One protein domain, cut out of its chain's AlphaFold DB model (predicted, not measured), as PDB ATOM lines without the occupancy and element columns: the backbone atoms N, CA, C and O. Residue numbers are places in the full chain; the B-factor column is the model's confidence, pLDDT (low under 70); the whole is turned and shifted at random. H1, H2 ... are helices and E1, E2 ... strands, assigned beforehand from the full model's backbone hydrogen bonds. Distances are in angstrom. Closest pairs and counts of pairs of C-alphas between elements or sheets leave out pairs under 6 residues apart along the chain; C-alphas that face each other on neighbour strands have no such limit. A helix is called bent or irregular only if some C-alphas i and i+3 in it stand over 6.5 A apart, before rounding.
ATOM      1  N   CYS A  31     -50.005   3.469  20.415       92.69
ATOM      2  CA  CYS A  31     -49.835   4.666  21.237       92.69
ATOM      3  C   CYS A  31     -49.713   4.323  22.725       92.69
ATOM      4  O   CYS A  31     -48.813   4.837  23.389       92.69
ATOM      5  N   ILE A  32     -50.554   3.421  23.245       91.50
ATOM      6  CA  ILE A  32     -50.450   2.941  24.633       91.50
ATOM      7  C   ILE A  32     -49.092   2.282  24.881       91.50
ATOM      8  O   ILE A  32     -48.468   2.526  25.912       91.50
ATOM      9  N   SER A  33     -48.622   1.456  23.949       88.06
ATOM     10  CA  SER A  33     -47.346   0.746  24.085       88.06
ATOM     11  C   SER A  33     -46.158   1.712  24.083       88.06
ATOM     12  O   SER A  33     -45.275   1.613  24.933       88.06
ATOM     13  N   ILE A  34     -46.165   2.697  23.178       89.62
ATOM     14  CA  ILE A  34     -45.155   3.763  23.121       89.62
ATOM     15  C   ILE A  34     -45.185   4.584  24.412       89.62
ATOM     16  O   ILE A  34     -44.139   4.798  25.025       89.62
ATOM     17  N   TYR A  35     -46.372   4.991  24.861       87.38
ATOM     18  CA  TYR A  35     -46.544   5.725  26.111       87.38
ATOM     19  C   TYR A  35     -45.959   4.947  27.293       87.38
ATOM     20  O   TYR A  35     -45.096   5.463  28.000       87.38
ATOM     21  N   LYS A  36     -46.337   3.672  27.462       85.38
ATOM     22  CA  LYS A  36     -45.803   2.820  28.534       85.38
ATOM     23  C   LYS A  36     -44.276   2.756  28.505       85.38
ATOM     24  O   LYS A  36     -43.634   2.962  29.535       85.38
ATOM     25  N   ARG A  37     -43.692   2.574  27.320       84.12
ATOM     26  CA  ARG A  37     -42.240   2.482  27.146       84.12
ATOM     27  C   ARG A  37     -41.504   3.748  27.587       84.12
ATOM     28  O   ARG A  37     -40.496   3.659  28.286       84.12
ATOM     29  N   TYR A  38     -41.976   4.925  27.180       84.12
ATOM     30  CA  TYR A  38     -41.299   6.192  27.491       84.12
ATOM     31  C   TYR A  38     -41.627   6.736  28.883       84.12
ATOM     32  O   TYR A  38     -40.817   7.471  29.450       84.12
ATOM     33  N   THR A  39     -42.778   6.372  29.443       80.81
ATOM     34  CA  THR A  39     -43.215   6.842  30.763       80.81
ATOM     35  C   THR A  39     -42.761   5.928  31.899       80.81
ATOM     36  O   THR A  39     -42.523   6.428  32.996       80.81
ATOM     37  N   TYR A  40     -42.590   4.625  31.656       80.00
ATOM     38  CA  TYR A  40     -42.252   3.648  32.700       80.00
ATOM     39  C   TYR A  40     -40.946   2.904  32.400       80.00
ATOM     40  O   TYR A  40     -40.000   3.007  33.181       80.00
ATOM     41  N   ASP A  41     -40.846   2.211  31.262       80.44
ATOM     42  CA  ASP A  41     -39.736   1.271  31.024       80.44
ATOM     43  C   ASP A  41     -38.376   1.969  30.903       80.44
ATOM     44  O   ASP A  41     -37.407   1.589  31.561       80.44
ATOM     45  N   VAL A  42     -38.284   3.011  30.070       82.44
ATOM     46  CA  VAL A  42     -37.037   3.768  29.863       82.44
ATOM     47  C   VAL A  42     -36.601   4.484  31.152       82.44
ATOM     48  O   VAL A  42     -35.443   4.322  31.557       82.44
ATOM     49  N   PRO A  43     -37.486   5.232  31.841       82.62
ATOM     50  CA  PRO A  43     -37.236   5.760  33.178       82.62
ATOM     51  C   PRO A  43     -36.706   4.746  34.190       82.62
ATOM     52  O   PRO A  43     -35.686   5.018  34.828       82.62
ATOM     53  N   SER A  44     -37.365   3.594  34.321       85.12
ATOM     54  CA  SER A  44     -36.989   2.553  35.279       85.12
ATOM     55  C   SER A  44     -35.640   1.938  34.943       85.12
ATOM     56  O   SER A  44     -34.736   1.913  35.783       85.12
ATOM     57  N   ARG A  45     -35.426   1.585  33.673       85.06
ATOM     58  CA  ARG A  45     -34.158   1.025  33.200       85.06
ATOM     59  C   ARG A  45     -32.975   1.951  33.468       85.06
ATOM     60  O   ARG A  45     -31.899   1.473  33.805       85.06
ATOM     61  N   ASN A  46     -33.152   3.267  33.371       86.69
ATOM     62  CA  ASN A  46     -32.089   4.222  33.695       86.69
ATOM     63  C   ASN A  46     -31.699   4.206  35.179       86.69
ATOM     64  O   ASN A  46     -30.522   4.405  35.495       86.69
ATOM     65  N   VAL A  47     -32.663   4.001  36.081       89.44
ATOM     66  CA  VAL A  47     -32.386   3.852  37.516       89.44
ATOM     67  C   VAL A  47     -31.710   2.513  37.771       89.44
ATOM     68  O   VAL A  47     -30.620   2.506  38.331       89.44
ATOM     69  N   VAL A  48     -32.269   1.410  37.262       88.12
ATOM     70  CA  VAL A  48     -31.702   0.063  37.441       88.12
ATOM     71  C   VAL A  48     -30.284  -0.047  36.878       88.12
ATOM     72  O   VAL A  48     -29.403  -0.577  37.541       88.12
ATOM     73  N   ASN A  49     -30.013   0.531  35.707       88.44
ATOM     74  CA  ASN A  49     -28.660   0.569  35.146       88.44
ATOM     75  C   ASN A  49     -27.676   1.347  36.030       88.44
ATOM     76  O   ASN A  49     -26.487   1.044  36.030       88.44
ATOM     77  N   THR A  50     -28.148   2.390  36.723       90.25
ATOM     78  CA  THR A  50     -27.294   3.135  37.659       90.25
ATOM     79  C   THR A  50     -27.047   2.296  38.905       90.25
ATOM     80  O   THR A  50     -25.901   2.165  39.324       90.25
ATOM     81  N   ILE A  51     -28.096   1.658  39.427       90.38
ATOM     82  CA  ILE A  51     -28.006   0.757  40.572       90.38
ATOM     83  C   ILE A  51     -27.027  -0.394  40.301       90.38
ATOM     84  O   ILE A  51     -26.129  -0.614  41.099       90.38
ATOM     85  N   GLY A  52     -27.114  -1.064  39.149       88.62
ATOM     86  CA  GLY A  52     -26.215  -2.173  38.800       88.62
ATOM     87  C   GLY A  52     -24.739  -1.783  38.625       88.62
ATOM     88  O   GLY A  52     -23.898  -2.654  38.441       88.62
ATOM     89  N   ARG A  53     -24.413  -0.484  38.651       90.62
ATOM     90  CA  ARG A  53     -23.037   0.045  38.649       90.62
ATOM     91  C   ARG A  53     -22.615   0.610  40.005       90.62
ATOM     92  O   ARG A  53     -21.495   1.094  40.126       90.62
ATOM     93  N   THR A  54     -23.526   0.630  40.972       93.06
ATOM     94  CA  THR A  54     -23.322   1.266  42.270       93.06
ATOM     95  C   THR A  54     -22.628   0.302  43.213       93.06
ATOM     96  O   THR A  54     -23.139  -0.785  43.456       93.06
ATOM     97  N   GLU A  55     -21.499   0.728  43.768       94.44
ATOM     98  CA  GLU A  55     -20.781  -0.025  44.797       94.44
ATOM     99  C   GLU A  55     -21.210   0.414  46.199       94.44
ATOM    100  O   GLU A  55     -21.396  -0.416  47.084       94.44
ATOM    101  N   TYR A  56     -21.413   1.717  46.402       95.62
ATOM    102  CA  TYR A  56     -21.889   2.270  47.667       95.62
ATOM    103  C   TYR A  56     -22.737   3.523  47.449       95.62
ATOM    104  O   TYR A  56     -22.665   4.185  46.408       95.62
ATOM    105  N   ILE A  57     -23.550   3.855  48.449       96.75
ATOM    106  CA  ILE A  57     -24.303   5.109  48.501       96.75
ATOM    107  C   ILE A  57     -23.972   5.890  49.770       96.75
ATOM    108  O   ILE A  57     -23.618   5.306  50.792       96.75
ATOM    109  N   VAL A  58     -24.120   7.212  49.712       97.38
ATOM    110  CA  VAL A  58     -23.936   8.105  50.863       97.38
ATOM    111  C   VAL A  58     -25.174   8.970  51.042       97.38
ATOM    112  O   VAL A  58     -25.633   9.602  50.089       97.38
ATOM    113  N   ASN A  59     -25.722   9.000  52.255       96.56
ATOM    114  CA  ASN A  59     -26.803   9.913  52.612       96.56
ATOM    115  C   ASN A  59     -26.255  11.346  52.678       96.56
ATOM    116  O   ASN A  59     -25.296  11.611  53.397       96.56
ATOM    117  N   ARG A  60     -26.863  12.282  51.946       96.12
ATOM    118  CA  ARG A  60     -26.361  13.663  51.851       96.12
ATOM    119  C   ARG A  60     -26.606  14.510  53.097       96.12
ATOM    120  O   ARG A  60     -25.943  15.527  53.263       96.12
ATOM    121  N   GLU A  61     -27.562  14.124  53.935       93.94
ATOM    122  CA  GLU A  61     -27.880  14.833  55.178       93.94
ATOM    123  C   GLU A  61     -27.026  14.315  56.336       93.94
ATOM    124  O   GLU A  61     -26.499  15.100  57.120       93.94
ATOM    125  N   THR A  62     -26.867  12.991  56.432       94.69
ATOM    126  CA  THR A  62     -26.199  12.345  57.573       94.69
ATOM    127  C   THR A  62     -24.752  11.939  57.298       94.69
ATOM    128  O   THR A  62     -24.046  11.566  58.231       94.69
ATOM    129  N   ASN A  63     -24.294  11.990  56.042       94.81
ATOM    130  CA  ASN A  63     -23.021  11.421  55.572       94.81
ATOM    131  C   ASN A  63     -22.847   9.920  55.871       94.81
ATOM    132  O   ASN A  63     -21.744   9.384  55.762       94.81
ATOM    133  N   GLU A  64     -23.928   9.213  56.213       95.31
ATOM    134  CA  GLU A  64     -23.892   7.767  56.401       95.31
ATOM    135  C   GLU A  64     -23.628   7.065  55.068       95.31
ATOM    136  O   GLU A  64     -24.343   7.282  54.084       95.31
ATOM    137  N   ARG A  65     -22.614   6.200  55.057       94.94
ATOM    138  CA  ARG A  65     -22.230   5.384  53.908       94.94
ATOM    139  C   ARG A  65     -22.788   3.971  54.046       94.94
ATOM    140  O   ARG A  65     -22.682   3.360  55.104       94.94
ATOM    141  N   TYR A  66     -23.317   3.454  52.944       94.31
ATOM    142  CA  TYR A  66     -23.849   2.103  52.829       94.31
ATOM    143  C   TYR A  66     -23.167   1.397  51.656       94.31
ATOM    144  O   TYR A  66     -23.383   1.765  50.499       94.31
ATOM    145  N   ASP A  67     -22.328   0.411  51.964       94.00
ATOM    146  CA  ASP A  67     -21.647  -0.420  50.970       94.00
ATOM    147  C   ASP A  67     -22.551  -1.559  50.492       94.00
ATOM    148  O   ASP A  67     -23.359  -2.083  51.258       94.00
ATOM    149  N   LYS A  68     -22.407  -1.930  49.216       89.19
ATOM    150  CA  LYS A  68     -23.231  -2.923  48.506       89.19
ATOM    151  C   LYS A  68     -24.732  -2.764  48.782       89.19
ATOM    152  O   LYS A  68     -25.382  -3.693  49.252       89.19
ATOM    153  N   PRO A  69     -25.304  -1.588  48.470       90.38
ATOM    154  CA  PRO A  69     -26.663  -1.244  48.865       90.38
ATOM    155  C   PRO A  69     -27.758  -2.033  48.131       90.38
ATOM    156  O   PRO A  69     -28.936  -1.922  48.477       90.38
ATOM    157  N   PHE A  70     -27.372  -2.810  47.117       90.00
ATOM    158  CA  PHE A  70     -28.264  -3.588  46.275       90.00
ATOM    159  C   PHE A  70     -27.611  -4.919  45.904       90.00
ATOM    160  O   PHE A  70     -26.428  -4.946  45.546       90.00
ATOM    161  N   SER A  71     -28.380  -6.001  45.930       81.25
ATOM    162  CA  SER A  71     -27.996  -7.281  45.333       81.25
ATOM    163  C   SER A  71     -28.369  -7.293  43.838       81.25
ATOM    164  O   SER A  71     -29.080  -6.421  43.346       81.25
ATOM    165  N   SER A  72     -27.755  -8.186  43.054       69.06
ATOM    166  CA  SER A  72     -27.792  -8.189  41.578       69.06
ATOM    167  C   SER A  72     -29.195  -7.970  40.981       69.06
ATOM    168  O   SER A  72     -30.057  -8.834  41.086       69.06
ATOM    169  N   LEU A  73     -29.384  -6.879  40.233       70.69
ATOM    170  CA  LEU A  73     -30.698  -6.450  39.741       70.69
ATOM    171  C   LEU A  73     -30.948  -6.724  38.256       70.69
ATOM    172  O   LEU A  73     -30.096  -6.489  37.397       70.69
ATOM    173  N   SER A  74     -32.186  -7.114  37.939       64.69
ATOM    174  CA  SER A  74     -32.674  -7.194  36.560       64.69
ATOM    175  C   SER A  74     -33.367  -5.893  36.142       64.69
ATOM    176  O   SER A  74     -34.050  -5.246  36.932       64.69
ATOM    177  N   CYS A  75     -33.273  -5.516  34.865       61.81
ATOM    178  CA  CYS A  75     -33.955  -4.327  34.338       61.81
ATOM    179  C   CYS A  75     -35.489  -4.451  34.253       61.81
ATOM    180  O   CYS A  75     -36.142  -3.466  33.912       61.81
ATOM    181  N   TYR A  76     -36.052  -5.626  34.558       58.53
ATOM    182  CA  TYR A  76     -37.483  -5.920  34.439       58.53
ATOM    183  C   TYR A  76     -38.167  -6.217  35.780       58.53
ATOM    184  O   TYR A  76     -39.389  -6.116  35.869       58.53
ATOM    185  N   LYS A  77     -37.403  -6.584  36.813       66.06
ATOM    186  CA  LYS A  77     -37.906  -6.888  38.155       66.06
ATOM    187  C   LYS A  77     -36.912  -6.413  39.205       66.06
ATOM    188  O   LYS A  77     -35.737  -6.767  39.139       66.06
ATOM    189  N   THR A  78     -37.430  -5.636  40.147       77.06
ATOM    190  CA  THR A  78     -36.762  -5.190  41.371       77.06
ATOM    191  C   THR A  78     -37.565  -5.737  42.550       77.06
ATOM    192  O   THR A  78     -38.638  -5.204  42.871       77.06
ATOM    193  N   SER A  79     -37.096  -6.838  43.135       82.31
ATOM    194  CA  SER A  79     -37.644  -7.397  44.373       82.31
ATOM    195  C   SER A  79     -37.211  -6.535  45.551       82.31
ATOM    196  O   SER A  79     -36.146  -5.931  45.513       82.31
ATOM    197  N   TYR A  80     -38.006  -6.470  46.616       83.62
ATOM    198  CA  TYR A  80     -37.546  -5.867  47.868       83.62
ATOM    199  C   TYR A  80     -36.315  -6.579  48.452       83.62
ATOM    200  O   TYR A  80     -35.526  -5.946  49.141       83.62
ATOM    201  N   GLU A  81     -36.121  -7.860  48.139       83.88
ATOM    202  CA  GLU A  81     -34.931  -8.625  48.535       83.88
ATOM    203  C   GLU A  81     -33.654  -8.112  47.856       83.88
ATOM    204  O   GLU A  81     -32.581  -8.224  48.432       83.88
ATOM    205  N   ASP A  82     -33.777  -7.457  46.694       85.12
ATOM    206  CA  ASP A  82     -32.640  -6.854  45.993       85.12
ATOM    207  C   ASP A  82     -32.119  -5.574  46.693       85.12
ATOM    208  O   ASP A  82     -31.166  -4.940  46.230       85.12
ATOM    209  N   LEU A  83     -32.785  -5.124  47.767       86.56
ATOM    210  CA  LEU A  83     -32.519  -3.876  48.483       86.56
ATOM    211  C   LEU A  83     -31.873  -4.131  49.854       86.56
ATOM    212  O   LEU A  83     -32.549  -4.188  50.881       86.56
ATOM    213  N   GLU A  84     -30.545  -4.170  49.887       88.44
ATOM    214  CA  GLU A  84     -29.771  -4.441  51.110       88.44
ATOM    215  C   GLU A  84     -29.830  -3.287  52.126       88.44
ATOM    216  O   GLU A  84     -29.713  -3.486  53.334       88.44
ATOM    217  N   ILE A  85     -30.073  -2.057  51.664       85.62
ATOM    218  CA  ILE A  85     -30.222  -0.887  52.553       85.62
ATOM    219  C   ILE A  85     -31.559  -0.849  53.304       85.62
ATOM    220  O   ILE A  85     -31.770   0.049  54.121       85.62
ATOM    221  N   GLY A  86     -32.479  -1.777  53.025       82.44
ATOM    222  CA  GLY A  86     -33.785  -1.859  53.677       82.44
ATOM    223  C   GLY A  86     -34.630  -0.583  53.551       82.44
ATOM    224  O   GLY A  86     -34.720   0.035  52.494       82.44
ATOM    225  N   ASP A  87     -35.268  -0.169  54.650       83.12
ATOM    226  CA  ASP A  87     -36.242   0.938  54.683       83.12
ATOM    227  C   ASP A  87     -35.602   2.342  54.842       83.12
ATOM    228  O   ASP A  87     -36.251   3.276  55.327       83.12
ATOM    229  N   LYS A  88     -34.329   2.526  54.471       89.81
ATOM    230  CA  LYS A  88     -33.650   3.831  54.564       89.81
ATOM    231  C   LYS A  88     -34.225   4.821  53.543       89.81
ATOM    232  O   LYS A  88     -34.407   4.504  52.373       89.81
ATOM    233  N   ILE A  89     -34.527   6.038  53.996       93.25
ATOM    234  CA  ILE A  89     -35.197   7.096  53.221       93.25
ATOM    235  C   ILE A  89     -34.333   8.348  53.272       93.25
ATOM    236  O   ILE A  89     -33.753   8.651  54.309       93.25
ATOM    237  N   GLY A  90     -34.284   9.084  52.166       94.44
ATOM    238  CA  GLY A  90     -33.512  10.318  52.076       94.44
ATOM    239  C   GLY A  90     -32.978  10.559  50.676       94.44
ATOM    240  O   GLY A  90     -33.310   9.835  49.732       94.44
ATOM    241  N   ASP A  91     -32.146  11.586  50.552       96.88
ATOM    242  CA  ASP A  91     -31.399  11.863  49.333       96.88
ATOM    243  C   ASP A  91     -30.007  11.232  49.431       96.88
ATOM    244  O   ASP A  91     -29.215  11.547  50.322       96.88
ATOM    245  N   PHE A  92     -29.714  10.337  48.493       96.81
ATOM    246  CA  PHE A  92     -28.492   9.547  48.462       96.81
ATOM    247  C   PHE A  92     -27.699   9.832  47.195       96.81
ATOM    248  O   PHE A  92     -28.256   9.904  46.095       96.81
ATOM    249  N   GLU A  93     -26.389   9.961  47.340       97.44
ATOM    250  CA  GLU A  93     -25.448   9.997  46.229       97.44
ATOM    251  C   GLU A  93     -24.877   8.601  45.983       97.44
ATOM    252  O   GLU A  93     -24.478   7.916  46.921       97.44
ATOM    253  N   PHE A  94     -24.904   8.164  44.725       96.12
ATOM    254  CA  PHE A  94     -24.523   6.818  44.306       96.12
ATOM    255  C   PHE A  94     -23.135   6.863  43.686       96.12
ATOM    256  O   PHE A  94     -22.882   7.722  42.838       96.12
ATOM    257  N   PHE A  95     -22.277   5.918  44.055       97.06
ATOM    258  CA  PHE A  95     -20.888   5.859  43.618       97.06
ATOM    259  C   PHE A  95     -20.574   4.515  42.975       97.06
ATOM    260  O   PHE A  95     -21.107   3.486  43.389       97.06
ATOM    261  N   ASP A  96     -19.714   4.522  41.959       95.25
ATOM    262  CA  ASP A  96     -19.153   3.288  41.411       95.25
ATOM    263  C   ASP A  96     -17.967   2.772  42.240       95.25
ATOM    264  O   ASP A  96     -17.540   3.379  43.226       95.25
ATOM    265  N   LYS A  97     -17.431   1.623  41.822       93.38
ATOM    266  CA  LYS A  97     -16.269   0.968  42.438       93.38
ATOM    267  C   LYS A  97     -15.011   1.845  42.488       93.38
ATOM    268  O   LYS A  97     -14.153   1.617  43.332       93.38
ATOM    269  N   ASP A  98     -14.900   2.822  41.586       95.75
ATOM    270  CA  ASP A  98     -13.751   3.720  41.476       95.75
ATOM    271  C   ASP A  98     -13.969   4.996  42.319       95.75
ATOM    272  O   ASP A  98     -13.147   5.912  42.306       95.75
ATOM    273  N   GLY A  99     -15.082   5.072  43.064       93.56
ATOM    274  CA  GLY A  99     -15.452   6.214  43.898       93.56
ATOM    275  C   GLY A  99     -16.004   7.400  43.108       93.56
ATOM    276  O   GLY A  99     -16.131   8.502  43.647       93.56
ATOM    277  N   LYS A 100     -16.347   7.217  41.829       96.50
ATOM    278  CA  LYS A 100     -16.920   8.276  41.002       96.50
ATOM    279  C   LYS A 100     -18.414   8.404  41.275       96.50
ATOM    280  O   LYS A 100     -19.162   7.429  41.217       96.50
ATOM    281  N   SER A 101     -18.859   9.641  41.497       96.19
ATOM    282  CA  SER A 101     -20.283   9.953  41.617       96.19
ATOM    283  C   SER A 101     -21.020   9.640  40.315       96.19
ATOM    284  O   SER A 101     -20.690  10.145  39.236       96.19
ATOM    285  N   LEU A 102     -22.033   8.789  40.425       94.50
ATOM    286  CA  LEU A 102     -22.920   8.412  39.339       94.50
ATOM    287  C   LEU A 102     -24.078   9.403  39.262       94.50
ATOM    288  O   LEU A 102     -24.226  10.131  38.276       94.50
ATOM    289  N   LYS A 103     -24.939   9.401  40.288       95.25
ATOM    290  CA  LYS A 103     -26.147  10.227  40.376       95.25
ATOM    291  C   LYS A 103     -26.619  10.358  41.820       95.25
ATOM    292  O   LYS A 103     -26.456   9.455  42.627       95.25
ATOM    293  N   ILE A 104     -27.339  11.445  42.071       96.31
ATOM    294  CA  ILE A 104     -28.135  11.633  43.283       96.31
ATOM    295  C   ILE A 104     -29.569  11.161  43.026       96.31
ATOM    296  O   ILE A 104     -30.184  11.574  42.032       96.31
ATOM    297  N   TYR A 105     -30.090  10.324  43.918       95.69
ATOM    298  CA  TYR A 105     -31.457   9.809  43.903       95.69
ATOM    299  C   TYR A 105     -32.132  10.009  45.257       95.69
ATOM    300  O   TYR A 105     -31.497   9.910  46.302       95.69
ATOM    301  N   LYS A 106     -33.451  10.210  45.226       95.75
ATOM    302  CA  LYS A 106     -34.293  10.170  46.417       95.75
ATOM    303  C   LYS A 106     -34.822   8.761  46.629       95.75
ATOM    304  O   LYS A 106     -35.494   8.230  45.739       95.75
ATOM    305  N   ILE A 107     -34.584   8.209  47.810       94.25
ATOM    306  CA  ILE A 107     -35.161   6.948  48.275       94.25
ATOM    307  C   ILE A 107     -36.345   7.277  49.184       94.25
ATOM    308  O   ILE A 107     -36.240   8.145  50.049       94.25
ATOM    309  N   TYR A 108     -37.504   6.659  48.947       92.94
ATOM    310  CA  TYR A 108     -38.757   6.981  49.635       92.94
ATOM    311  C   TYR A 108     -39.660   5.758  49.813       92.94
ATOM    312  O   TYR A 108     -39.612   4.811  49.031       92.94
ATOM    313  N   LYS A 109     -40.551   5.803  50.810       91.88
ATOM    314  CA  LYS A 109     -41.595   4.785  50.983       91.88
ATOM    315  C   LYS A 109     -42.707   4.957  49.948       91.88
ATOM    316  O   LYS A 109     -43.261   6.042  49.780       91.88
ATOM    317  N   SER A 110     -43.031   3.867  49.269       88.75
ATOM    318  CA  SER A 110     -44.136   3.722  48.324       88.75
ATOM    319  C   SER A 110     -45.175   2.761  48.905       88.75
ATOM    320  O   SER A 110     -44.845   1.909  49.726       88.75
ATOM    321  N   LYS A 111     -46.423   2.836  48.429       88.31
ATOM    322  CA  LYS A 111     -47.465   1.853  48.775       88.31
ATOM    323  C   LYS A 111     -47.026   0.413  48.470       88.31
ATOM    324  O   LYS A 111     -47.420  -0.499  49.180       88.31
ATOM    325  N   TYR A 112     -46.207   0.228  47.436       86.38
ATOM    326  CA  TYR A 112     -45.758  -1.086  46.967       86.38
ATOM    327  C   TYR A 112     -44.406  -1.530  47.562       86.38
ATOM    328  O   TYR A 112     -43.966  -2.641  47.301       86.38
ATOM    329  N   GLY A 113     -43.719  -0.684  48.338       88.75
ATOM    330  CA  GLY A 113     -42.381  -0.983  48.864       88.75
ATOM    331  C   GLY A 113     -41.488   0.251  48.935       88.75
ATOM    332  O   GLY A 113     -41.933   1.304  49.392       88.75
ATOM    333  N   VAL A 114     -40.238   0.152  48.482       91.31
ATOM    334  CA  VAL A 114     -39.286   1.279  48.493       91.31
ATOM    335  C   VAL A 114     -39.039   1.772  47.072       91.31
ATOM    336  O   VAL A 114     -38.724   1.006  46.168       91.31
ATOM    337  N   GLY A 115     -39.230   3.070  46.857       91.12
ATOM    338  CA  GLY A 115     -39.023   3.729  45.574       91.12
ATOM    339  C   GLY A 115     -37.702   4.485  45.526       91.12
ATOM    340  O   GLY A 115     -37.313   5.123  46.500       91.12
ATOM    341  N   ILE A 116     -37.060   4.476  44.361       92.31
ATOM    342  CA  ILE A 116     -35.873   5.281  44.054       92.31
ATOM    343  C   ILE A 116     -36.206   6.161  42.859       92.31
ATOM    344  O   ILE A 116     -36.602   5.646  41.813       92.31
ATOM    345  N   LYS A 117     -36.068   7.487  42.987       93.56
ATOM    346  CA  LYS A 117     -36.422   8.430  41.913       93.56
ATOM    347  C   LYS A 117     -35.454   9.593  41.747       93.56
ATOM    348  O   LYS A 117     -34.875  10.095  42.708       93.56
ATOM    349  N   LYS A 118     -35.337  10.059  40.506       92.25
ATOM    350  CA  LYS A 118     -34.693  11.312  40.103       92.25
ATOM    351  C   LYS A 118     -35.457  11.886  38.916       92.25
ATOM    352  O   LYS A 118     -35.447  11.303  37.830       92.25
ATOM    353  N   ALA A 119     -36.079  13.048  39.105       87.94
ATOM    354  CA  ALA A 119     -36.941  13.665  38.098       87.94
ATOM    355  C   ALA A 119     -37.956  12.644  37.537       87.94
ATOM    356  O   ALA A 119     -38.712  12.053  38.303       87.94
ATOM    357  N   ARG A 120     -37.950  12.409  36.218       85.12
ATOM    358  CA  ARG A 120     -38.832  11.434  35.555       85.12
ATOM    359  C   ARG A 120     -38.352   9.982  35.652       85.12
ATOM    360  O   ARG A 120     -39.120   9.107  35.298       85.12
ATOM    361  N   SER A 121     -37.113   9.719  36.080       88.12
ATOM    362  CA  SER A 121     -36.568   8.359  36.237       88.12
ATOM    363  C   SER A 121     -36.927   7.796  37.607       88.12
ATOM    364  O   SER A 121     -36.610   8.430  38.612       88.12
ATOM    365  N   PHE A 122     -37.558   6.626  37.667       89.88
ATOM    366  CA  PHE A 122     -37.944   5.999  38.930       89.88
ATOM    367  C   PHE A 122     -37.989   4.476  38.819       89.88
ATOM    368  O   PHE A 122     -38.300   3.954  37.755       89.88
ATOM    369  N   THR A 123     -37.739   3.781  39.923       89.50
ATOM    370  CA  THR A 123     -38.029   2.351  40.083       89.50
ATOM    371  C   THR A 123     -38.599   2.086  41.476       89.50
ATOM    372  O   THR A 123     -38.419   2.907  42.380       89.50
ATOM    373  N   VAL A 124     -39.315   0.975  41.652       89.12
ATOM    374  CA  VAL A 124     -39.909   0.573  42.934       89.12
ATOM    375  C   VAL A 124     -39.560  -0.879  43.227       89.12
ATOM    376  O   VAL A 124     -39.965  -1.782  42.501       89.12
ATOM    377  N   PHE A 125     -38.852  -1.083  44.329       87.25
ATOM    378  CA  PHE A 125     -38.546  -2.378  44.914       87.25
ATOM    379  C   PHE A 125     -39.801  -2.888  45.617       87.25
ATOM    380  O   PHE A 125     -40.218  -2.330  46.639       87.25
ATOM    381  N   ASN A 126     -40.460  -3.870  45.002       84.94
ATOM    382  CA  ASN A 126     -41.794  -4.300  45.405       84.94
ATOM    383  C   ASN A 126     -41.718  -5.358  46.512       84.94
ATOM    384  O   ASN A 126     -41.000  -6.343  46.367       84.94
ATOM    385  N   LYS A 127     -42.494  -5.181  47.586       80.12
ATOM    386  CA  LYS A 127     -42.594  -6.148  48.696       80.12
ATOM    387  C   LYS A 127     -43.392  -7.405  48.335       80.12
ATOM    388  O   LYS A 127     -43.250  -8.424  49.000       80.12
TER     389      LYS A 127
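This is residues 31 to 127 of the 130 residues of an uncharacterized protein of Ezakiella coagulans (UniProt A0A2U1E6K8). A strongly twisted, curled sheet of six strands has one arm of a bent helix, H1b, over one face, in two layers, while residues 31 to 37 of the other arm, H1a, stick out. A long loop, residues 68 to 89, joins E2 to E3. The printed part has 97 residues, with one named helix and then six strands, E1 to E6; the sheet's order is E2 E1 E3 E4 E5 E6, antiparallel throughout, and the class is mixed. It is compact, with a radius of gyration of the C-alphas of 13.1 A, and elongated, spanning 44 by 27 by 24 A.

H1, residues 31 to 51, was assigned as one helix by its hydrogen bonds but is bent: C-alphas 39 and 42 are 7.0 A apart. Its arms H1a, residues 31 to 39, and H1b, residues 42 to 51, stand at a shallow tilt of 28 degrees; in both, every O i to N i+4 pair is within hydrogen-bond range. E1, residues 56 to 59, and E2, residues 65 to 67, form a hairpin, with N 57 and O 66 2.9 A apart. E3, residues 90 to 95, is antiparallel to E1, with N 58 and O 93 2.9 A apart. E3, E4, residues 101 to 110, E5, residues 113 to 118, and E6, residues 121 to 126, form a meander, each strand the antiparallel neighbour of the one before; N 92 and O 105, N 108 and O 115, and N 116 and O 123 are each 2.9 A apart. H1b is on the sheet; its closest C-alphas to E6 are those of Pro 43 and Ser 121, 4.1 A. H1a is not on the sheet.

H1a begins at C-alpha 31, (-49.835, 4.666, 21.237), and is 11.8 A long; H1b is 14.3 A. E4, the longest strand, is 25.5 A, E5 16.9 A and E3 15.8 A. E6, 16.5 A, ends at C-alpha 126, (-41.794, -4.300, 45.405).

The C-alphas farthest apart, those of Cys 31 and Asn 63, are 44.1 A apart. The printed part has no cut, and the link from E2 to E3 is long, with 22 residues. The mean pLDDT of the printed part is 88.5; residues 72 and 74 to 77 are under 70.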